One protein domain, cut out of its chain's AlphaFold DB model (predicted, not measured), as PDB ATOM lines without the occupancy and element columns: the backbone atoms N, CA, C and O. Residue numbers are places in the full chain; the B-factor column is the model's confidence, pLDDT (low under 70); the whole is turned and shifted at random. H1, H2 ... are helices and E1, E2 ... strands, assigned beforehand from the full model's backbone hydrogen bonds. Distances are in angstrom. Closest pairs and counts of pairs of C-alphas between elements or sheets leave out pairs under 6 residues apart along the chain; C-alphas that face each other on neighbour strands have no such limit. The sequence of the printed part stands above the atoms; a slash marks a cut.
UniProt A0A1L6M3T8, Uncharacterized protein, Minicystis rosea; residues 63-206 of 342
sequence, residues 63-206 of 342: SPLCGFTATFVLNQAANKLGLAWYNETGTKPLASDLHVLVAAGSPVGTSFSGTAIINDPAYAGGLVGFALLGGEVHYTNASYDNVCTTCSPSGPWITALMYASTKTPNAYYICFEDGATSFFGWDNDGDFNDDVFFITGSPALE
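Overview. This is residues 63 to 206 of the 342 residues of an uncharacterized protein of Minicystis rosea (UniProt A0A1L6M3T8). Little of this domain is regular structure; two twisted sheets stand face to face as a sandwich, and two long loops, residues 140 to 159 and 177 to 194, reach beyond it at one end. The 144 printed residues, mostly strand in class, run E1 E2 E3 E4 H1 E5 E6 E7 E8 E9, with 51 in named elements. Both sheets, E4-E1-E9-E8-E7 and E3-E2-E5-E6, are antiparallel. The whole is compact, radius of gyration of the C-alphas 14.7 A, spanning 41 by 30 by 29 A.

Arrangement. Look first at E1, residues 68 to 74, and E9, 195 to 201: N 71 and O 198 are 2.9 A apart. E4, 111 to 113, is the edge strand beside E1. E7, 160 to 164, E8, 172 to 176, and E9 form a meander, each the antiparallel neighbour of the one before. In the other sheet, E3, 99 to 102, E2, 82 to 87, E5, 128 to 133, and E6, 137 to 139, follow; N 131 and O 84 are 2.9 A apart. H1, 114 to 118, only grazes both sheets; its O i to N i+4 pair is within hydrogen-bond range.

Along the chain. Find C-alpha 68 at (10.112, -55.420, 36.978), where E1 begins its 18.6 A; E9, 20.0 A, ends at C-alpha 201, (14.005, -57.096, 36.372).

Size, cuts and confidence. The printed part has no cut. Links E2 to E3, E6 to E7 and E8 to E9 are long. Residues 202 to 206 have pLDDT under 70.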
ATOM      1  N   SER A  63       5.724 -58.542  30.760       94.12
ATOM      2  CA  SER A  63       5.004 -59.268  31.809       94.12
ATOM      3  C   SER A  63       5.265 -58.647  33.187       94.12
ATOM      4  O   SER A  63       6.390 -58.753  33.692       94.12
ATOM      5  N   PRO A  64       4.258 -58.048  33.854       94.88
ATOM      6  CA  PRO A  64       4.432 -57.537  35.212       94.88
ATOM      7  C   PRO A  64       4.605 -58.671  36.233       94.88
ATOM      8  O   PRO A  64       5.249 -58.468  37.263       94.88
ATOM      9  N   LEU A  65       4.121 -59.882  35.919       93.06
ATOM     10  CA  LEU A  65       4.239 -61.083  36.760       93.06
ATOM     11  C   LEU A  65       5.685 -61.509  37.007       93.06
ATOM     12  O   LEU A  65       5.971 -62.192  37.988       93.06
ATOM     13  N   CYS A  66       6.606 -61.109  36.135       88.50
ATOM     14  CA  CYS A  66       8.005 -61.481  36.264       88.50
ATOM     15  C   CYS A  66       8.826 -60.501  37.109       88.50
ATOM     16  O   CYS A  66      10.038 -60.671  37.233       88.50
ATOM     17  N   GLY A  67       8.165 -59.508  37.715       89.00
ATOM     18  CA  GLY A  67       8.776 -58.564  38.639       89.00
ATOM     19  C   GLY A  67       9.756 -57.642  37.927       89.00
ATOM     20  O   GLY A  67      10.941 -57.948  37.803       89.00
ATOM     21  N   PHE A  68       9.263 -56.488  37.489       94.56
ATOM     22  CA  PHE A  68      10.112 -55.420  36.978       94.56
ATOM     23  C   PHE A  68       9.938 -54.132  37.782       94.56
ATOM     24  O   PHE A  68       8.902 -53.905  38.412       94.56
ATOM     25  N   THR A  69      10.953 -53.279  37.711       96.81
ATOM     26  CA  THR A  69      10.932 -51.889  38.166       96.81
ATOM     27  C   THR A  69      11.313 -51.006  36.993       96.81
ATOM     28  O   THR A  69      12.327 -51.255  36.344       96.81
ATOM     29  N   ALA A  70      10.532 -49.965  36.745       97.38
ATOM     30  CA  ALA A  70      10.821 -48.944  35.752       97.38
ATOM     31  C   ALA A  70      11.184 -47.636  36.453       97.38
ATOM     32  O   ALA A  70      10.583 -47.285  37.469       97.38
ATOM     33  N   THR A  71      12.174 -46.923  35.925       98.50
ATOM     34  CA  THR A  71      12.594 -45.605  36.414       98.50
ATOM     35  C   THR A  71      12.660 -44.633  35.254       98.50
ATOM     36  O   THR A  71      13.259 -44.943  34.234       98.50
ATOM     37  N   PHE A  72      12.082 -43.454  35.417       98.38
ATOM     38  CA  PHE A  72      12.214 -42.350  34.480       98.38
ATOM     39  C   PHE A  72      13.633 -41.775  34.564       98.38
ATOM     40  O   PHE A  72      14.029 -41.306  35.629       98.38
ATOM     41  N   VAL A  73      14.431 -41.865  33.500       98.00
ATOM     42  CA  VAL A  73      15.882 -41.586  33.538       98.00
ATOM     43  C   VAL A  73      16.324 -40.395  32.699       98.00
ATOM     44  O   VAL A  73      17.402 -39.865  32.961       98.00
ATOM     45  N   LEU A  74      15.523 -39.954  31.733       97.38
ATOM     46  CA  LEU A  74      15.826 -38.785  30.911       97.38
ATOM     47  C   LEU A  74      14.528 -38.123  30.460       97.38
ATOM     48  O   LEU A  74      13.566 -38.819  30.150       97.38
ATOM     49  N   ASN A  75      14.545 -36.793  30.425       96.31
ATOM     50  CA  ASN A  75      13.554 -35.976  29.744       96.31
ATOM     51  C   ASN A  75      14.255 -34.756  29.162       96.31
ATOM     52  O   ASN A  75      14.913 -34.016  29.905       96.31
ATOM     53  N   GLN A  76      14.160 -34.596  27.849       94.62
ATOM     54  CA  GLN A  76      14.709 -33.448  27.125       94.62
ATOM     55  C   GLN A  76      13.665 -32.706  26.291       94.62
ATOM     56  O   GLN A  76      13.949 -31.605  25.814       94.62
ATOM     57  N   ALA A  77      12.437 -33.218  26.263       90.75
ATOM     58  CA  ALA A  77      11.279 -32.489  25.793       90.75
ATOM     59  C   ALA A  77      11.027 -31.219  26.622       90.75
ATOM     60  O   ALA A  77      11.262 -31.143  27.835       90.75
ATOM     61  N   ALA A  78      10.445 -30.209  25.972       88.62
ATOM     62  CA  ALA A  78       9.890 -29.053  26.676       88.62
ATOM     63  C   ALA A  78       8.669 -29.442  27.530       88.62
ATOM     64  O   ALA A  78       8.392 -28.808  28.556       88.62
ATOM     65  N   ASN A  79       7.941 -30.475  27.104       88.38
ATOM     66  CA  ASN A  79       6.806 -31.030  27.819       88.38
ATOM     67  C   ASN A  79       7.250 -32.188  28.717       88.38
ATOM     68  O   ASN A  79       8.231 -32.877  28.465       88.38
ATOM     69  N   LYS A  80       6.508 -32.396  29.803       90.69
ATOM     70  CA  LYS A  80       6.735 -33.511  30.728       90.69
ATOM     71  C   LYS A  80       5.509 -34.393  30.710       90.69
ATOM     72  O   LYS A  80       4.560 -34.119  31.454       90.69
ATOM     73  N   LEU A  81       5.501 -35.373  29.819       95.12
ATOM     74  CA  LEU A  81       4.327 -36.193  29.566       95.12
ATOM     75  C   LEU A  81       4.120 -37.240  30.665       95.12
ATOM     76  O   LEU A  81       4.964 -37.460  31.535       95.12
ATOM     77  N   GLY A  82       2.914 -37.804  30.708       96.81
ATOM     78  CA  GLY A  82       2.605 -38.906  31.616       96.81
ATOM     79  C   GLY A  82       2.964 -40.247  30.986       96.81
ATOM     80  O   GLY A  82       2.938 -40.374  29.770       96.81
ATOM     81  N   LEU A  83       3.217 -41.271  31.798       98.44
ATOM     82  CA  LEU A  83       3.309 -42.654  31.330       98.44
ATOM     83  C   LEU A  83       2.138 -43.457  31.888       98.44
ATOM     84  O   LEU A  83       1.887 -43.437  33.097       98.44
ATOM     85  N   ALA A  84       1.465 -44.203  31.023       98.69
ATOM     86  CA  ALA A  84       0.443 -45.172  31.385       98.69
ATOM     87  C   ALA A  84       0.796 -46.582  30.909       98.69
ATOM     88  O   ALA A  84       1.639 -46.768  30.033       98.69
ATOM     89  N   TRP A  85       0.126 -47.577  31.485       98.69
ATOM     90  CA  TRP A  85       0.098 -48.941  30.967       98.69
ATOM     91  C   TRP A  85      -1.273 -49.276  30.375       98.69
ATOM     92  O   TRP A  85      -2.275 -48.632  30.697       98.69
ATOM     93  N   TYR A  86      -1.300 -50.299  29.525       98.69
ATOM     94  CA  TYR A  86      -2.518 -50.890  28.974       98.69
ATOM     95  C   TYR A  86      -2.357 -52.409  28.831       98.69
ATOM     96  O   TYR A  86      -1.238 -52.910  28.704       98.69
ATOM     97  N   ASN A  87      -3.465 -53.158  28.840       98.19
ATOM     98  CA  ASN A  87      -3.435 -54.598  28.560       98.19
ATOM     99  C   ASN A  87      -3.121 -54.835  27.076       98.19
ATOM    100  O   ASN A  87      -3.839 -54.341  26.209       98.19
ATOM    101  N   GLU A  88      -2.080 -55.611  26.773       96.75
ATOM    102  CA  GLU A  88      -1.717 -55.926  25.390       96.75
ATOM    103  C   GLU A  88      -2.619 -57.049  24.856       96.75
ATOM    104  O   GLU A  88      -2.422 -58.228  25.151       96.75
ATOM    105  N   THR A  89      -3.657 -56.664  24.108       96.19
ATOM    106  CA  THR A  89      -4.692 -57.574  23.588       96.19
ATOM    107  C   THR A  89      -4.642 -57.761  22.071       96.19
ATOM    108  O   THR A  89      -5.514 -58.428  21.515       96.19
ATOM    109  N   GLY A  90      -3.667 -57.160  21.377       95.44
ATOM    110  CA  GLY A  90      -3.614 -57.136  19.910       95.44
ATOM    111  C   GLY A  90      -4.576 -56.133  19.255       95.44
ATOM    112  O   GLY A  90      -4.771 -56.167  18.040       95.44
ATOM    113  N   THR A  91      -5.197 -55.249  20.039       96.75
ATOM    114  CA  THR A  91      -6.072 -54.171  19.565       96.75
ATOM    115  C   THR A  91      -5.713 -52.862  20.248       96.75
ATOM    116  O   THR A  91      -5.465 -52.864  21.453       96.75
ATOM    117  N   LYS A  92      -5.760 -51.744  19.509       97.44
ATOM    118  CA  LYS A  92      -5.476 -50.414  20.062       97.44
ATOM    119  C   LYS A  92      -6.366 -50.140  21.286       97.44
ATOM    120  O   LYS A  92      -7.591 -50.218  21.142       97.44
ATOM    121  N   PRO A  93      -5.788 -49.814  22.455       98.12
ATOM    122  CA  PRO A  93      -6.558 -49.524  23.660       98.12
ATOM    123  C   PRO A  93      -7.373 -48.237  23.497       98.12
ATOM    124  O   PRO A  93      -6.948 -47.289  22.826       98.12
ATOM    125  N   LEU A  94      -8.545 -48.181  24.132       97.69
ATOM    126  CA  LEU A  94      -9.295 -46.935  24.258       97.69
ATOM    127  C   LEU A  94      -8.613 -46.021  25.278       97.69
ATOM    128  O   LEU A  94      -7.871 -46.470  26.147       97.69
ATOM    129  N   ALA A  95      -8.934 -44.727  25.240       96.75
ATOM    130  CA  ALA A  95      -8.424 -43.776  26.228       96.75
ATOM    131  C   ALA A  95      -8.797 -44.155  27.680       96.75
ATOM    132  O   ALA A  95      -8.052 -43.841  28.601       96.75
ATOM    133  N   SER A  96      -9.930 -44.838  27.887       97.75
ATOM    134  CA  SER A  96     -10.351 -45.355  29.199       97.75
ATOM    135  C   SER A  96      -9.526 -46.538  29.699       97.75
ATOM    136  O   SER A  96      -9.602 -46.850  30.883       97.75
ATOM    137  N   ASP A  97      -8.772 -47.185  28.813       98.31
ATOM    138  CA  ASP A  97      -7.990 -48.390  29.104       98.31
ATOM    139  C   ASP A  97      -6.524 -48.042  29.422       98.31
ATOM    140  O   ASP A  97      -5.682 -48.934  29.532       98.31
ATOM    141  N   LEU A  98      -6.200 -46.746  29.525       98.56
ATOM    142  CA  LEU A  98      -4.866 -46.240  29.844       98.56
ATOM    143  C   LEU A  98      -4.780 -45.902  31.333       98.56
ATOM    144  O   LEU A  98      -5.422 -44.972  31.826       98.56
ATOM    145  N   HIS A  99      -3.942 -46.641  32.048       98.56
ATOM    146  CA  HIS A  99      -3.795 -46.553  33.496       98.56
ATOM    147  C   HIS A  99      -2.479 -45.862  33.858       98.56
ATOM    148  O   HIS A  99      -1.395 -46.402  33.640       98.56
ATOM    149  N   VAL A 100      -2.559 -44.644  34.397       98.44
ATOM    150  CA  VAL A 100      -1.387 -43.793  34.665       98.44
ATOM    151  C   VAL A 100      -0.488 -44.386  35.755       98.44
ATOM    152  O   VAL A 100      -0.945 -44.679  36.858       98.44
ATOM    153  N   LEU A 101       0.811 -44.491  35.464       98.19
ATOM    154  CA  LEU A 101       1.873 -44.919  36.387       98.19
ATOM    155  C   LEU A 101       2.769 -43.757  36.803       98.19
ATOM    156  O   LEU A 101       3.155 -43.648  37.964       98.19
ATOM    157  N   VAL A 102       3.087 -42.887  35.845       98.06
ATOM    158  CA  VAL A 102       3.876 -41.675  36.058       98.06
ATOM    159  C   VAL A 102       3.021 -40.504  35.614       98.06
ATOM    160  O   VAL A 102       2.625 -40.414  34.454       98.06
ATOM    161  N   ALA A 103       2.686 -39.616  36.546       97.69
ATOM    162  CA  ALA A 103       1.901 -38.434  36.222       97.69
ATOM    163  C   ALA A 103       2.727 -37.456  35.373       97.69
ATOM    164  O   ALA A 103       3.936 -37.325  35.578       97.69
ATOM    165  N   ALA A 104       2.067 -36.714  34.483       96.81
ATOM    166  CA  ALA A 104       2.696 -35.610  33.765       96.81
ATOM    167  C   ALA A 104       3.359 -34.622  34.746       96.81
ATOM    168  O   ALA A 104       2.815 -34.324  35.813       96.81
ATOM    169  N   GLY A 105       4.548 -34.129  34.399       96.38
ATOM    170  CA  GLY A 105       5.343 -33.253  35.268       96.38
ATOM    171  C   GLY A 105       6.157 -33.959  36.359       96.38
ATOM    172  O   GLY A 105       6.856 -33.271  37.109       96.38
ATOM    173  N   SER A 106       6.108 -35.291  36.454       97.69
ATOM    174  CA  SER A 106       6.946 -36.042  37.397       97.69
ATOM    175  C   SER A 106       8.441 -35.795  37.136       97.69
ATOM    176  O   SER A 106       8.851 -35.626  35.986       97.69
ATOM    177  N   PRO A 107       9.290 -35.740  38.175       97.31
ATOM    178  CA  PRO A 107      10.723 -35.545  37.992       97.31
ATOM    179  C   PRO A 107      11.408 -36.822  37.483       97.31
ATOM    180  O   PRO A 107      10.999 -37.936  37.826       97.31
ATOM    181  N   VAL A 108      12.512 -36.653  36.747       97.56
ATOM    182  CA  VAL A 108      13.482 -37.733  36.498       97.56
ATOM    183  C   VAL A 108      13.885 -38.367  37.835       97.56
ATOM    184  O   VAL A 108      14.092 -37.672  38.831       97.56
ATOM    185  N   GLY A 109      13.949 -39.695  37.861       98.00
ATOM    186  CA  GLY A 109      14.116 -40.521  39.056       98.00
ATOM    187  C   GLY A 109      12.807 -41.087  39.612       98.00
ATOM    188  O   GLY A 109      12.853 -41.902  40.530       98.00
ATOM    189  N   THR A 110      11.647 -40.701  39.070       98.56
ATOM    190  CA  THR A 110      10.365 -41.328  39.429       98.56
ATOM    191  C   THR A 110      10.364 -42.796  39.006       98.56
ATOM    192  O   THR A 110      10.719 -43.111  37.870       98.56
ATOM    193  N   SER A 111       9.939 -43.690  39.901       98.00
ATOM    194  CA  SER A 111       9.924 -45.134  39.652       98.00
ATOM    195  C   SER A 111       8.579 -45.765  39.993       98.00
ATOM    196  O   SER A 111       7.885 -45.326  40.908       98.00
ATOM    197  N   PHE A 112       8.256 -46.852  39.299       97.62
ATOM    198  CA  PHE A 112       7.138 -47.741  39.606       97.62
ATOM    199  C   PHE A 112       7.563 -49.201  39.413       97.62
ATOM    200  O   PHE A 112       8.586 -49.486  38.788       97.62
ATOM    201  N   SER A 113       6.785 -50.141  39.945       96.81
ATOM    202  CA  SER A 113       7.027 -51.574  39.761       96.81
ATOM    203  C   SER A 113       5.856 -52.262  39.075       96.81
ATOM    204  O   SER A 113       4.720 -51.791  39.136       96.81
ATOM    205  N   GLY A 114       6.115 -53.429  38.483       96.00
ATOM    206  CA  GLY A 114       5.077 -54.305  37.932       96.00
ATOM    207  C   GLY A 114       4.008 -54.691  38.962       96.00
ATOM    208  O   GLY A 114       2.869 -54.956  38.598       96.00
ATOM    209  N   THR A 115       4.318 -54.635  40.263       96.81
ATOM    210  CA  THR A 115       3.335 -54.831  41.339       96.81
ATOM    211  C   THR A 115       2.224 -53.780  41.322       96.81
ATOM    212  O   THR A 115       1.089 -54.111  41.651       96.81
ATOM    213  N   ALA A 116       2.515 -52.537  40.922       97.88
ATOM    214  CA  ALA A 116       1.489 -51.502  40.786       97.88
ATOM    215  C   ALA A 116       0.438 -51.890  39.736       97.88
ATOM    216  O   ALA A 116      -0.748 -51.680  39.957       97.88
ATOM    217  N   ILE A 117       0.878 -52.527  38.648       98.00
ATOM    218  CA  ILE A 117       0.014 -53.030  37.574       98.00
ATOM    219  C   ILE A 117      -0.763 -54.259  38.050       98.00
ATOM    220  O   ILE A 117      -1.974 -54.306  37.901       98.00
ATOM    221  N   ILE A 118      -0.095 -55.230  38.687       97.75
ATOM    222  CA  ILE A 118      -0.747 -56.457  39.187       97.75
ATOM    223  C   ILE A 118      -1.879 -56.146  40.173       97.75
ATOM    224  O   ILE A 118      -2.878 -56.860  40.213       97.75
ATOM    225  N   ASN A 119      -1.713 -55.100  40.984       98.19
ATOM    226  CA  ASN A 119      -2.699 -54.698  41.980       98.19
ATOM    227  C   ASN A 119      -3.818 -53.810  41.411       98.19
ATOM    228  O   ASN A 119      -4.776 -53.529  42.136       98.19
ATOM    229  N   ASP A 120      -3.709 -53.348  40.164       98.44
ATOM    230  CA  ASP A 120      -4.774 -52.592  39.510       98.44
ATOM    231  C   ASP A 120      -5.920 -53.551  39.122       98.44
ATOM    232  O   ASP A 120      -5.679 -54.549  38.435       98.44
ATOM    233  N   PRO A 121      -7.179 -53.281  39.525       98.31
ATOM    234  CA  PRO A 121      -8.324 -54.124  39.178       98.31
ATOM    235  C   PRO A 121      -8.557 -54.322  37.673       98.31
ATOM    236  O   PRO A 121      -9.268 -55.249  37.293       98.31
ATOM    237  N   ALA A 122      -8.011 -53.451  36.823       98.31
ATOM    238  CA  ALA A 122      -8.120 -53.559  35.374       98.31
ATOM    239  C   ALA A 122      -7.071 -54.486  34.742       98.31
ATOM    240  O   ALA A 122      -7.129 -54.738  33.535       98.31
ATOM    241  N   TYR A 123      -6.102 -54.995  35.507       98.50
ATOM    242  CA  TYR A 123      -5.101 -55.910  34.971       98.50
ATOM    243  C   TYR A 123      -5.724 -57.260  34.606       98.50
ATOM    244  O   TYR A 123      -6.255 -57.983  35.448       98.50
ATOM    245  N   ALA A 124      -5.627 -57.627  33.327       97.69
ATOM    246  CA  ALA A 124      -6.264 -58.820  32.778       97.69
ATOM    247  C   ALA A 124      -5.411 -60.100  32.913       97.69
ATOM    248  O   ALA A 124      -5.780 -61.144  32.374       97.69
ATOM    249  N   GLY A 125      -4.268 -60.046  33.609       95.56
ATOM    250  CA  GLY A 125      -3.397 -61.208  33.839       95.56
ATOM    251  C   GLY A 125      -2.423 -61.541  32.701       95.56
ATOM    252  O   GLY A 125      -1.753 -62.570  32.766       95.56
ATOM    253  N   GLY A 126      -2.349 -60.702  31.663       94.56
ATOM    254  CA  GLY A 126      -1.504 -60.903  30.482       94.56
ATOM    255  C   GLY A 126      -0.268 -60.003  30.433       94.56
ATOM    256  O   GLY A 126       0.204 -59.494  31.454       94.56
ATOM    257  N   LEU A 127       0.254 -59.809  29.223       96.00
ATOM    258  CA  LEU A 127       1.261 -58.788  28.955       96.00
ATOM    259  C   LEU A 127       0.636 -57.395  28.954       96.00
ATOM    260  O   LEU A 127      -0.565 -57.224  28.732       96.00
ATOM    261  N   VAL A 128       1.480 -56.396  29.172       97.81
ATOM    262  CA  VAL A 128       1.111 -54.985  29.097       97.81
ATOM    263  C   VAL A 128       2.044 -54.245  28.159       97.81
ATOM    264  O   VAL A 128       3.225 -54.578  28.078       97.81
ATOM    265  N   GLY A 129       1.532 -53.231  27.477       97.62
ATOM    266  CA  GLY A 129       2.366 -52.222  26.833       97.62
ATOM    267  C   GLY A 129       2.377 -50.929  27.643       97.62
ATOM    268  O   GLY A 129       1.676 -50.805  28.655       97.62
ATOM    269  N   PHE A 130       3.169 -49.962  27.187       98.38
ATOM    270  CA  PHE A 130       3.212 -48.624  27.767       98.38
ATOM    271  C   PHE A 130       2.809 -47.573  26.743       98.38
ATOM    272  O   PHE A 130       3.041 -47.734  25.545       98.38
ATOM    273  N   ALA A 131       2.198 -46.501  27.232       98.50
ATOM    274  CA  ALA A 131       1.761 -45.380  26.421       98.50
ATOM    275  C   ALA A 131       2.219 -44.062  27.049       98.50
ATOM    276  O   ALA A 131       1.950 -43.815  28.230       98.50
ATOM    277  N   LEU A 132       2.882 -43.217  26.263       98.00
ATOM    278  CA  LEU A 132       3.178 -41.842  26.640       98.00
ATOM    279  C   LEU A 132       1.933 -40.980  26.401       98.00
ATOM    280  O   LEU A 132       1.301 -41.054  25.349       98.00
ATOM    281  N   LEU A 133       1.544 -40.201  27.406       97.12
ATOM    282  CA  LEU A 133       0.309 -39.426  27.434       97.12
ATOM    283  C   LEU A 133       0.604 -37.934  27.253       97.12
ATOM    284  O   LEU A 133       1.025 -37.267  28.205       97.12
ATOM    285  N   GLY A 134       0.314 -37.408  26.061       89.38
ATOM    286  CA  GLY A 134       0.439 -35.988  25.734       89.38
ATOM    287  C   GLY A 134      -0.690 -35.466  24.851       89.38
ATOM    288  O   GLY A 134      -1.859 -35.799  25.053       89.38
ATOM    289  N   GLY A 135      -0.342 -34.588  23.904       86.94
ATOM    290  CA  GLY A 135      -1.286 -34.129  22.878       86.94
ATOM    291  C   GLY A 135      -1.719 -35.274  21.958       86.94
ATOM    292  O   GLY A 135      -2.902 -35.404  21.644       86.94
ATOM    293  N   GLU A 136      -0.761 -36.128  21.602       93.69
ATOM    294  CA  GLU A 136      -0.952 -37.446  21.005       93.69
ATOM    295  C   GLU A 136      -0.577 -38.531  22.034       93.69
ATOM    296  O   GLU A 136       0.115 -38.254  23.017       93.69
ATOM    297  N   VAL A 137      -1.095 -39.750  21.852       96.94
ATOM    298  CA  VAL A 137      -0.707 -40.914  22.659       96.94
ATOM    299  C   VAL A 137       0.228 -41.780  21.833       96.94
ATOM    300  O   VAL A 137      -0.170 -42.225  20.758       96.94
ATOM    301  N   HIS A 138       1.422 -42.027  22.364       97.06
ATOM    302  CA  HIS A 138       2.487 -42.789  21.710       97.06
ATOM    303  C   HIS A 138       2.650 -44.138  22.391       97.06
ATOM    304  O   HIS A 138       2.799 -44.200  23.613       97.06
ATOM    305  N   TYR A 139       2.579 -45.224  21.628       98.25
ATOM    306  CA  TYR A 139       2.525 -46.578  22.167       98.25
ATOM    307  C   TYR A 139       3.844 -47.322  21.962       98.25
ATOM    308  O   TYR A 139       4.461 -47.262  20.905       98.25
ATOM    309  N   THR A 140       4.232 -48.157  22.930       97.94
ATOM    310  CA  THR A 140       5.333 -49.114  22.711       97.94
ATOM    311  C   THR A 140       5.026 -50.086  21.578       97.94
ATOM    312  O   THR A 140       5.930 -50.566  20.899       97.94
ATOM    313  N   ASN A 141       3.749 -50.399  21.355       97.50
ATOM    314  CA  ASN A 141       3.303 -51.142  20.189       97.50
ATOM    315  C   ASN A 141       2.919 -50.177  19.063       97.50
ATOM    316  O   ASN A 141       1.771 -49.740  18.988       97.50
ATOM    317  N   ALA A 142       3.864 -49.924  18.153       96.88
ATOM    318  CA  ALA A 142       3.688 -48.997  17.033       96.88
ATOM    319  C   ALA A 142       2.430 -49.275  16.190       96.88
ATOM    320  O   ALA A 142       1.851 -48.361  15.625       96.88
ATOM    321  N   SER A 143       1.910 -50.511  16.141       97.19
ATOM    322  CA  SER A 143       0.650 -50.790  15.426       97.19
ATOM    323  C   SER A 143      -0.569 -50.008  15.950       97.19
ATOM    324  O   SER A 143      -1.605 -49.972  15.282       97.19
ATOM    325  N   TYR A 144      -0.451 -49.385  17.126       97.62
ATOM    326  CA  TYR A 144      -1.463 -48.531  17.741       97.62
ATOM    327  C   TYR A 144      -1.245 -47.038  17.479       97.62
ATOM    328  O   TYR A 144      -2.152 -46.252  17.761       97.62
ATOM    329  N   ASP A 145      -0.115 -46.640  16.903       96.69
ATOM    330  CA  ASP A 145       0.170 -45.252  16.540       96.69
ATOM    331  C   ASP A 145      -0.561 -44.841  15.250       96.69
ATOM    332  O   ASP A 145      -1.258 -45.632  14.598       96.69
ATOM    333  N   ASN A 146      -0.466 -43.559  14.889       95.44
ATOM    334  CA  ASN A 146      -1.027 -43.077  13.632       95.44
ATOM    335  C   ASN A 146      -0.347 -43.753  12.434       95.44
ATOM    336  O   ASN A 146       0.858 -43.995  12.410       95.44
ATOM    337  N   VAL A 147      -1.139 -44.021  11.396       95.94
ATOM    338  CA  VAL A 147      -0.657 -44.663  10.170       95.94
ATOM    339  C   VAL A 147      -0.328 -43.608   9.126       95.94
ATOM    340  O   VAL A 147      -1.206 -42.859   8.690       95.94
ATOM    341  N   CYS A 148       0.912 -43.613   8.641       96.50
ATOM    342  CA  CYS A 148       1.262 -42.893   7.431       96.50
ATOM    343  C   CYS A 148       0.628 -43.588   6.221       96.50
ATOM    344  O   CYS A 148       1.107 -44.615   5.731       96.50
ATOM    345  N   THR A 149      -0.477 -43.037   5.727       95.88
ATOM    346  CA  THR A 149      -1.214 -43.612   4.584       95.88
ATOM    347  C   THR A 149      -0.630 -43.206   3.236       95.88
ATOM    348  O   THR A 149      -0.867 -43.885   2.240       95.88
ATOM    349  N   THR A 150       0.167 -42.135   3.197       94.75
ATOM    350  CA  THR A 150       0.845 -41.669   1.976       94.75
ATOM    351  C   THR A 150       2.285 -42.150   1.844       94.75
ATOM    352  O   THR A 150       2.927 -41.883   0.828       94.75
ATOM    353  N   CYS A 151       2.798 -42.851   2.853       94.06
ATOM    354  CA  CYS A 151       4.103 -43.490   2.815       94.06
ATOM    355  C   CYS A 151       4.097 -44.743   1.930       94.06
ATOM    356  O   CYS A 151       3.044 -45.306   1.617       94.06
ATOM    357  N   SER A 152       5.286 -45.190   1.522       91.88
ATOM    358  CA  SER A 152       5.457 -46.379   0.688       91.88
ATOM    359  C   SER A 152       6.542 -47.294   1.270       91.88
ATOM    360  O   SER A 152       7.721 -47.051   1.008       91.88
ATOM    361  N   PRO A 153       6.167 -48.387   1.965       90.56
ATOM    362  CA  PRO A 153       4.794 -48.830   2.230       90.56
ATOM    363  C   PRO A 153       4.067 -47.934   3.243       90.56
ATOM    364  O   PRO A 153       4.692 -47.242   4.042       90.56
ATOM    365  N   SER A 154       2.734 -47.969   3.230       95.56
ATOM    366  CA  SER A 154       1.961 -47.412   4.341       95.56
ATOM    367  C   SER A 154       2.241 -48.233   5.597       95.56
ATOM    368  O   SER A 154       2.291 -49.465   5.539       95.56
ATOM    369  N   GLY A 155       2.425 -47.551   6.722       96.12
ATOM    370  CA  GLY A 155       2.736 -48.179   7.997       96.12
ATOM    371  C   GLY A 155       2.506 -47.222   9.160       96.12
ATOM    372  O   GLY A 155       2.376 -46.015   8.933       96.12
ATOM    373  N   PRO A 156       2.401 -47.754  10.385       96.94
ATOM    374  CA  PRO A 156       2.392 -46.931  11.581       96.94
ATOM    375  C   PRO A 156       3.731 -46.219  11.762       96.94
ATOM    376  O   PRO A 156       4.777 -46.795  11.462       96.94
ATOM    377  N   TRP A 157       3.676 -44.994  12.269       97.19
ATOM    378  CA  TRP A 157       4.852 -44.310  12.797       97.19
ATOM    379  C   TRP A 157       5.399 -45.052  14.015       97.19
ATOM    380  O   TRP A 157       4.630 -45.647  14.769       97.19
ATOM    381  N   ILE A 158       6.716 -45.045  14.194       96.94
ATOM    382  CA  ILE A 158       7.362 -45.655  15.354       96.94
ATOM    383  C   ILE A 158       7.618 -44.542  16.363       96.94
ATOM    384  O   ILE A 158       8.499 -43.724  16.176       96.94
ATOM    385  N   THR A 159       6.850 -44.497  17.448       96.94
ATOM    386  CA  THR A 159       6.973 -43.418  18.453       96.94
ATOM    387  C   THR A 159       7.713 -43.842  19.722       96.94
ATOM    388  O   THR A 159       7.902 -43.050  20.648       96.94
ATOM    389  N   ALA A 160       8.158 -45.100  19.768       97.62
ATOM    390  CA  ALA A 160       8.955 -45.652  20.849       97.62
ATOM    391  C   ALA A 160      10.053 -46.579  20.313       97.62
ATOM    392  O   ALA A 160       9.801 -47.452  19.479       97.62
ATOM    393  N   LEU A 161      11.254 -46.425  20.861       97.62
ATOM    394  CA  LEU A 161      12.401 -47.293  20.635       97.62
ATOM    395  C   LEU A 161      12.824 -47.990  21.919       97.62
ATOM    396  O   LEU A 161      12.677 -47.485  23.032       97.62
ATOM    397  N   MET A 162      13.392 -49.170  21.741       96.75
ATOM    398  CA  MET A 162      13.839 -50.058  22.791       96.75
ATOM    399  C   MET A 162      15.337 -50.270  22.644       96.75
ATOM    400  O   MET A 162      15.855 -50.397  21.535       96.75
ATOM    401  N   TYR A 163      16.025 -50.340  23.782       96.12
ATOM    402  CA  TYR A 163      17.446 -50.671  23.839       96.12
ATOM    403  C   TYR A 163      17.704 -51.671  24.957       96.12
ATOM    404  O   TYR A 163      17.506 -51.358  26.131       96.12
ATOM    405  N   ALA A 164      18.176 -52.868  24.615       95.38
ATOM    406  CA  ALA A 164      18.655 -53.824  25.601       95.38
ATOM    407  C   ALA A 164      19.888 -53.265  26.328       95.38
ATOM    408  O   ALA A 164      20.845 -52.803  25.706       95.38
ATOM    409  N   SER A 165      19.883 -53.331  27.658       96.00
ATOM    410  CA  SER A 165      21.036 -52.932  28.459       96.00
ATOM    411  C   SER A 165      22.207 -53.885  28.228       96.00
ATOM    412  O   SER A 165      22.072 -55.107  28.272       96.00
ATOM    413  N   THR A 166      23.392 -53.311  28.051       96.38
ATOM    414  CA  THR A 166      24.665 -54.043  27.988       96.38
ATOM    415  C   THR A 166      25.279 -54.261  29.371       96.38
ATOM    416  O   THR A 166      26.223 -55.040  29.520       96.38
ATOM    417  N   LYS A 167      24.765 -53.566  30.394       96.44
ATOM    418  CA  LYS A 167      25.259 -53.618  31.777       96.44
ATOM    419  C   LYS A 167      24.378 -54.405  32.724       96.44
ATOM    420  O   LYS A 167      24.898 -55.071  33.615       96.44
ATOM    421  N   THR A 168      23.068 -54.317  32.549       94.81
ATOM    422  CA  THR A 168      22.098 -54.938  33.446       94.81
ATOM    423  C   THR A 168      21.368 -56.039  32.686       94.81
ATOM    424  O   THR A 168      20.574 -55.735  31.797       94.81
ATOM    425  N   PRO A 169      21.615 -57.323  33.003       90.69
ATOM    426  CA  PRO A 169      20.913 -58.422  32.354       90.69
ATOM    427  C   PRO A 169      19.394 -58.257  32.456       90.69
ATOM    428  O   PRO A 169      18.882 -57.908  33.519       90.69
ATOM    429  N   ASN A 170      18.691 -58.546  31.358       87.50
ATOM    430  CA  ASN A 170      17.229 -58.460  31.243       87.50
ATOM    431  C   ASN A 170      16.639 -57.049  31.452       87.50
ATOM    432  O   ASN A 170      15.445 -56.914  31.701       87.50
ATOM    433  N   ALA A 171      17.448 -55.994  31.336       94.25
ATOM    434  CA  ALA A 171      16.975 -54.618  31.412       94.25
ATOM    435  C   ALA A 171      16.880 -53.965  30.031       94.25
ATOM    436  O   ALA A 171      17.647 -54.293  29.125       94.25
ATOM    437  N   TYR A 172      15.961 -53.012  29.900       95.88
ATOM    438  CA  TYR A 172      15.692 -52.285  28.663       95.88
ATOM    439  C   TYR A 172      15.496 -50.802  28.941       95.88
ATOM    440  O   TYR A 172      14.928 -50.426  29.965       95.88
ATOM    441  N   TYR A 173      15.924 -49.961  28.011       97.69
ATOM    442  CA  TYR A 173      15.442 -48.591  27.903       97.69
ATOM    443  C   TYR A 173      14.233 -48.579  26.970       97.69
ATOM    444  O   TYR A 173      14.264 -49.251  25.942       97.69
ATOM    445  N   ILE A 174      13.194 -47.838  27.344       97.88
ATOM    446  CA  ILE A 174      12.115 -47.414  26.456       97.88
ATOM    447  C   ILE A 174      12.293 -45.917  26.257       97.88
ATOM    448  O   ILE A 174      12.277 -45.169  27.233       97.88
ATOM    449  N   CYS A 175      12.490 -45.516  25.018       97.88
ATOM    450  CA  CYS A 175      12.791 -44.164  24.592       97.88
ATOM    451  C   CYS A 175      11.622 -43.695  23.732       97.88
ATOM    452  O   CYS A 175      11.376 -44.303  22.694       97.88
ATOM    453  N   PHE A 176      10.868 -42.697  24.179       97.56
ATOM    454  CA  PHE A 176       9.731 -42.172  23.431       97.56
ATOM    455  C   PHE A 176      10.070 -40.865  22.727       97.56
ATOM    456  O   PHE A 176      10.906 -40.096  23.197       97.56
ATOM    457  N   GLU A 177       9.336 -40.636  21.648       94.81
ATOM    458  CA  GLU A 177       9.088 -39.332  21.043       94.81
ATOM    459  C   GLU A 177       7.893 -38.627  21.709       94.81
ATOM    460  O   GLU A 177       7.016 -39.307  22.247       94.81
ATOM    461  N   ASP A 178       7.799 -37.294  21.647       88.94
ATOM    462  CA  ASP A 178       6.666 -36.493  22.160       88.94
ATOM    463  C   ASP A 178       5.928 -35.667  21.086       88.94
ATOM    464  O   ASP A 178       4.781 -35.246  21.290       88.94
ATOM    465  N   GLY A 179       6.568 -35.472  19.929       89.25
ATOM    466  CA  GLY A 179       6.035 -34.709  18.803       89.25
ATOM    467  C   GLY A 179       4.881 -35.405  18.079       89.25
ATOM    468  O   GLY A 179       4.864 -36.622  17.923       89.25
ATOM    469  N   ALA A 180       3.916 -34.618  17.601       90.94
ATOM    470  CA  ALA A 180       2.756 -35.148  16.891       90.94
ATOM    471  C   ALA A 180       3.149 -35.831  15.572       90.94
ATOM    472  O   ALA A 180       4.042 -35.389  14.846       90.94
ATOM    473  N   THR A 181       2.396 -36.860  15.212       93.31
ATOM    474  CA  THR A 181       2.508 -37.542  13.928       93.31
ATOM    475  C   THR A 181       1.229 -37.348  13.112       93.31
ATOM    476  O   THR A 181       0.154 -37.039  13.632       93.31
ATOM    477  N   SER A 182       1.307 -37.491  11.787       87.38
ATOM    478  CA  SER A 182       0.134 -37.311  10.928       87.38
ATOM    479  C   SER A 182       0.062 -38.327   9.797       87.38
ATOM    480  O   SER A 182       1.019 -39.026   9.481       87.38
ATOM    481  N   PHE A 183      -1.081 -38.383   9.110       86.19
ATOM    482  CA  PHE A 183      -1.258 -39.254   7.942       86.19
ATOM    483  C   PHE A 183      -0.281 -38.965   6.790       86.19
ATOM    484  O   PHE A 183      -0.139 -39.821   5.913       86.19
ATOM    485  N   PHE A 184       0.335 -37.774   6.780       82.38
ATOM    486  CA  PHE A 184       1.145 -37.249   5.677       82.38
ATOM    487  C   PHE A 184       2.604 -36.974   6.046       82.38
ATOM    488  O   PHE A 184       3.419 -36.786   5.142       82.38
ATOM    489  N   GLY A 185       2.940 -36.914   7.333       80.62
ATOM    490  CA  GLY A 185       4.242 -36.428   7.765       80.62
ATOM    491  C   GLY A 185       4.597 -36.792   9.198       80.62
ATOM    492  O   GLY A 185       3.726 -37.045  10.030       80.62
ATOM    493  N   TRP A 186       5.907 -36.805   9.419       86.50
ATOM    494  CA  TRP A 186       6.580 -36.923  10.702       86.50
ATOM    495  C   TRP A 186       6.919 -35.499  11.158       86.50
ATOM    496  O   TRP A 186       7.860 -34.901  10.635       86.50
ATOM    497  N   ASP A 187       6.104 -34.933  12.050       85.00
ATOM    498  CA  ASP A 187       6.285 -33.576  12.596       85.00
ATOM    499  C   ASP A 187       7.031 -33.627  13.941       85.00
ATOM    500  O   ASP A 187       6.751 -32.878  14.877       85.00
ATOM    501  N   ASN A 188       7.982 -34.549  14.015       85.69
ATOM    502  CA  ASN A 188       8.795 -34.856  15.173       85.69
ATOM    503  C   ASN A 188      10.289 -34.782  14.760       85.69
ATOM    504  O   ASN A 188      10.613 -34.865  13.570       85.69
ATOM    505  N   ASP A 189      11.205 -34.523  15.690       91.50
ATOM    506  CA  ASP A 189      12.638 -34.356  15.406       91.50
ATOM    507  C   ASP A 189      13.440 -35.670  15.383       91.50
ATOM    508  O   ASP A 189      14.551 -35.689  14.847       91.50
ATOM    509  N   GLY A 190      12.844 -36.783  15.813       93.56
ATOM    510  CA  GLY A 190      13.318 -38.142  15.577       93.56
ATOM    511  C   GLY A 190      14.487 -38.549  16.462       93.56
ATOM    512  O   GLY A 190      15.300 -39.370  16.031       93.56
ATOM    513  N   ASP A 191      14.653 -37.947  17.638       93.94
ATOM    514  CA  ASP A 191      15.778 -38.200  18.531       93.94
ATOM    515  C   ASP A 191      15.471 -39.139  19.724       93.94
ATOM    516  O   ASP A 191      16.407 -39.644  20.355       93.94
ATOM    517  N   PHE A 192      14.199 -39.443  19.989       96.75
ATOM    518  CA  PHE A 192      13.672 -40.353  21.012       96.75
ATOM    519  C   PHE A 192      14.209 -40.088  22.431       96.75
ATOM    520  O   PHE A 192      14.289 -41.006  23.255       96.75
ATOM    521  N   ASN A 193      14.643 -38.867  22.743       95.94
ATOM    522  CA  ASN A 193      15.172 -38.524  24.068       95.94
ATOM    523  C   ASN A 193      14.176 -37.744  24.949       95.94
ATOM    524  O   ASN A 193      14.515 -37.373  26.083       95.94
ATOM    525  N   ASP A 194      12.948 -37.567  24.461       95.12
ATOM    526  CA  ASP A 194      11.899 -36.784  25.105       95.12
ATOM    527  C   ASP A 194      11.478 -37.355  26.451       95.12
ATOM    528  O   ASP A 194      11.452 -36.630  27.446       95.12
ATOM    529  N   ASP A 195      11.214 -38.662  26.505       96.94
ATOM    530  CA  ASP A 195      10.882 -39.379  27.730       96.94
ATOM    531  C   ASP A 195      11.488 -40.789  27.708       96.94
ATOM    532  O   ASP A 195      11.069 -41.668  26.953       96.94
ATOM    533  N   VAL A 196      12.486 -41.028  28.569       97.94
ATOM    534  CA  VAL A 196      13.207 -42.310  28.619       97.94
ATOM    535  C   VAL A 196      12.999 -43.012  29.949       97.94
ATOM    536  O   VAL A 196      13.302 -42.473  31.019       97.94
ATOM    537  N   PHE A 197      12.572 -44.268  29.889       98.19
ATOM    538  CA  PHE A 197      12.368 -45.134  31.042       98.19
ATOM    539  C   PHE A 197      13.334 -46.312  31.008       98.19
ATOM    540  O   PHE A 197      13.418 -47.036  30.025       98.19
ATOM    541  N   PHE A 198      14.039 -46.546  32.110       97.94
ATOM    542  CA  PHE A 198      14.878 -47.720  32.294       97.94
ATOM    543  C   PHE A 198      14.130 -48.781  33.097       97.94
ATOM    544  O   PHE A 198      13.840 -48.591  34.282       97.94
ATOM    545  N   ILE A 199      13.823 -49.896  32.446       96.25
ATOM    546  CA  ILE A 199      13.144 -51.052  33.018       96.25
ATOM    547  C   ILE A 199      14.181 -52.098  33.394       96.25
ATOM    548  O   ILE A 199      14.998 -52.510  32.579       96.25
ATOM    549  N   THR A 200      14.120 -52.556  34.636       94.62
ATOM    550  CA  THR A 200      14.983 -53.593  35.207       94.62
ATOM    551  C   THR A 200      14.137 -54.708  35.796       94.62
ATOM    552  O   THR A 200      12.982 -54.488  36.158       94.62
ATOM    553  N   GLY A 201      14.715 -55.895  35.934       84.75
ATOM    554  CA  GLY A 201      14.005 -57.096  36.372       84.75
ATOM    555  C   GLY A 201      13.985 -58.125  35.255       84.75
ATOM    556  O   GLY A 201      14.731 -57.997  34.297       84.75
ATOM    557  N   SER A 202      13.170 -59.165  35.379       67.75
ATOM    558  CA  SER A 202      13.074 -60.205  34.351       67.75
ATOM    559  C   SER A 202      11.762 -60.058  33.591       67.75
ATOM    560  O   SER A 202      10.965 -60.981  33.688       67.75
ATOM    561  N   PRO A 203      11.458 -58.958  32.877       61.69
ATOM    562  CA  PRO A 203      10.200 -58.898  32.144       61.69
ATOM    563  C   PRO A 203      10.175 -60.107  31.199       61.69
ATOM    564  O   PRO A 203      11.070 -60.257  30.376       61.69
ATOM    565  N   ALA A 204       9.241 -61.050  31.366       61.47
ATOM    566  CA  ALA A 204       9.065 -62.055  30.327       61.47
ATOM    567  C   ALA A 204       8.555 -61.294  29.109       61.47
ATOM    568  O   ALA A 204       7.522 -60.625  29.177       61.47
ATOM    569  N   LEU A 205       9.348 -61.331  28.051       62.62
ATOM    570  CA  LEU A 205       9.098 -60.606  26.823       62.62
ATOM    571  C   LEU A 205       8.497 -61.581  25.823       62.62
ATOM    572  O   LEU A 205       9.123 -62.596  25.505       62.62
ATOM    573  N   GLU A 206       7.322 -61.273  25.283       49.81
ATOM    574  CA  GLU A 206       6.955 -61.871  24.002       49.81
ATOM    575  C   GLU A 206       7.734 -61.166  22.891       49.81
ATOM    576  O   GLU A 206       7.905 -59.950  22.886       49.81
TER     577      GLU A 206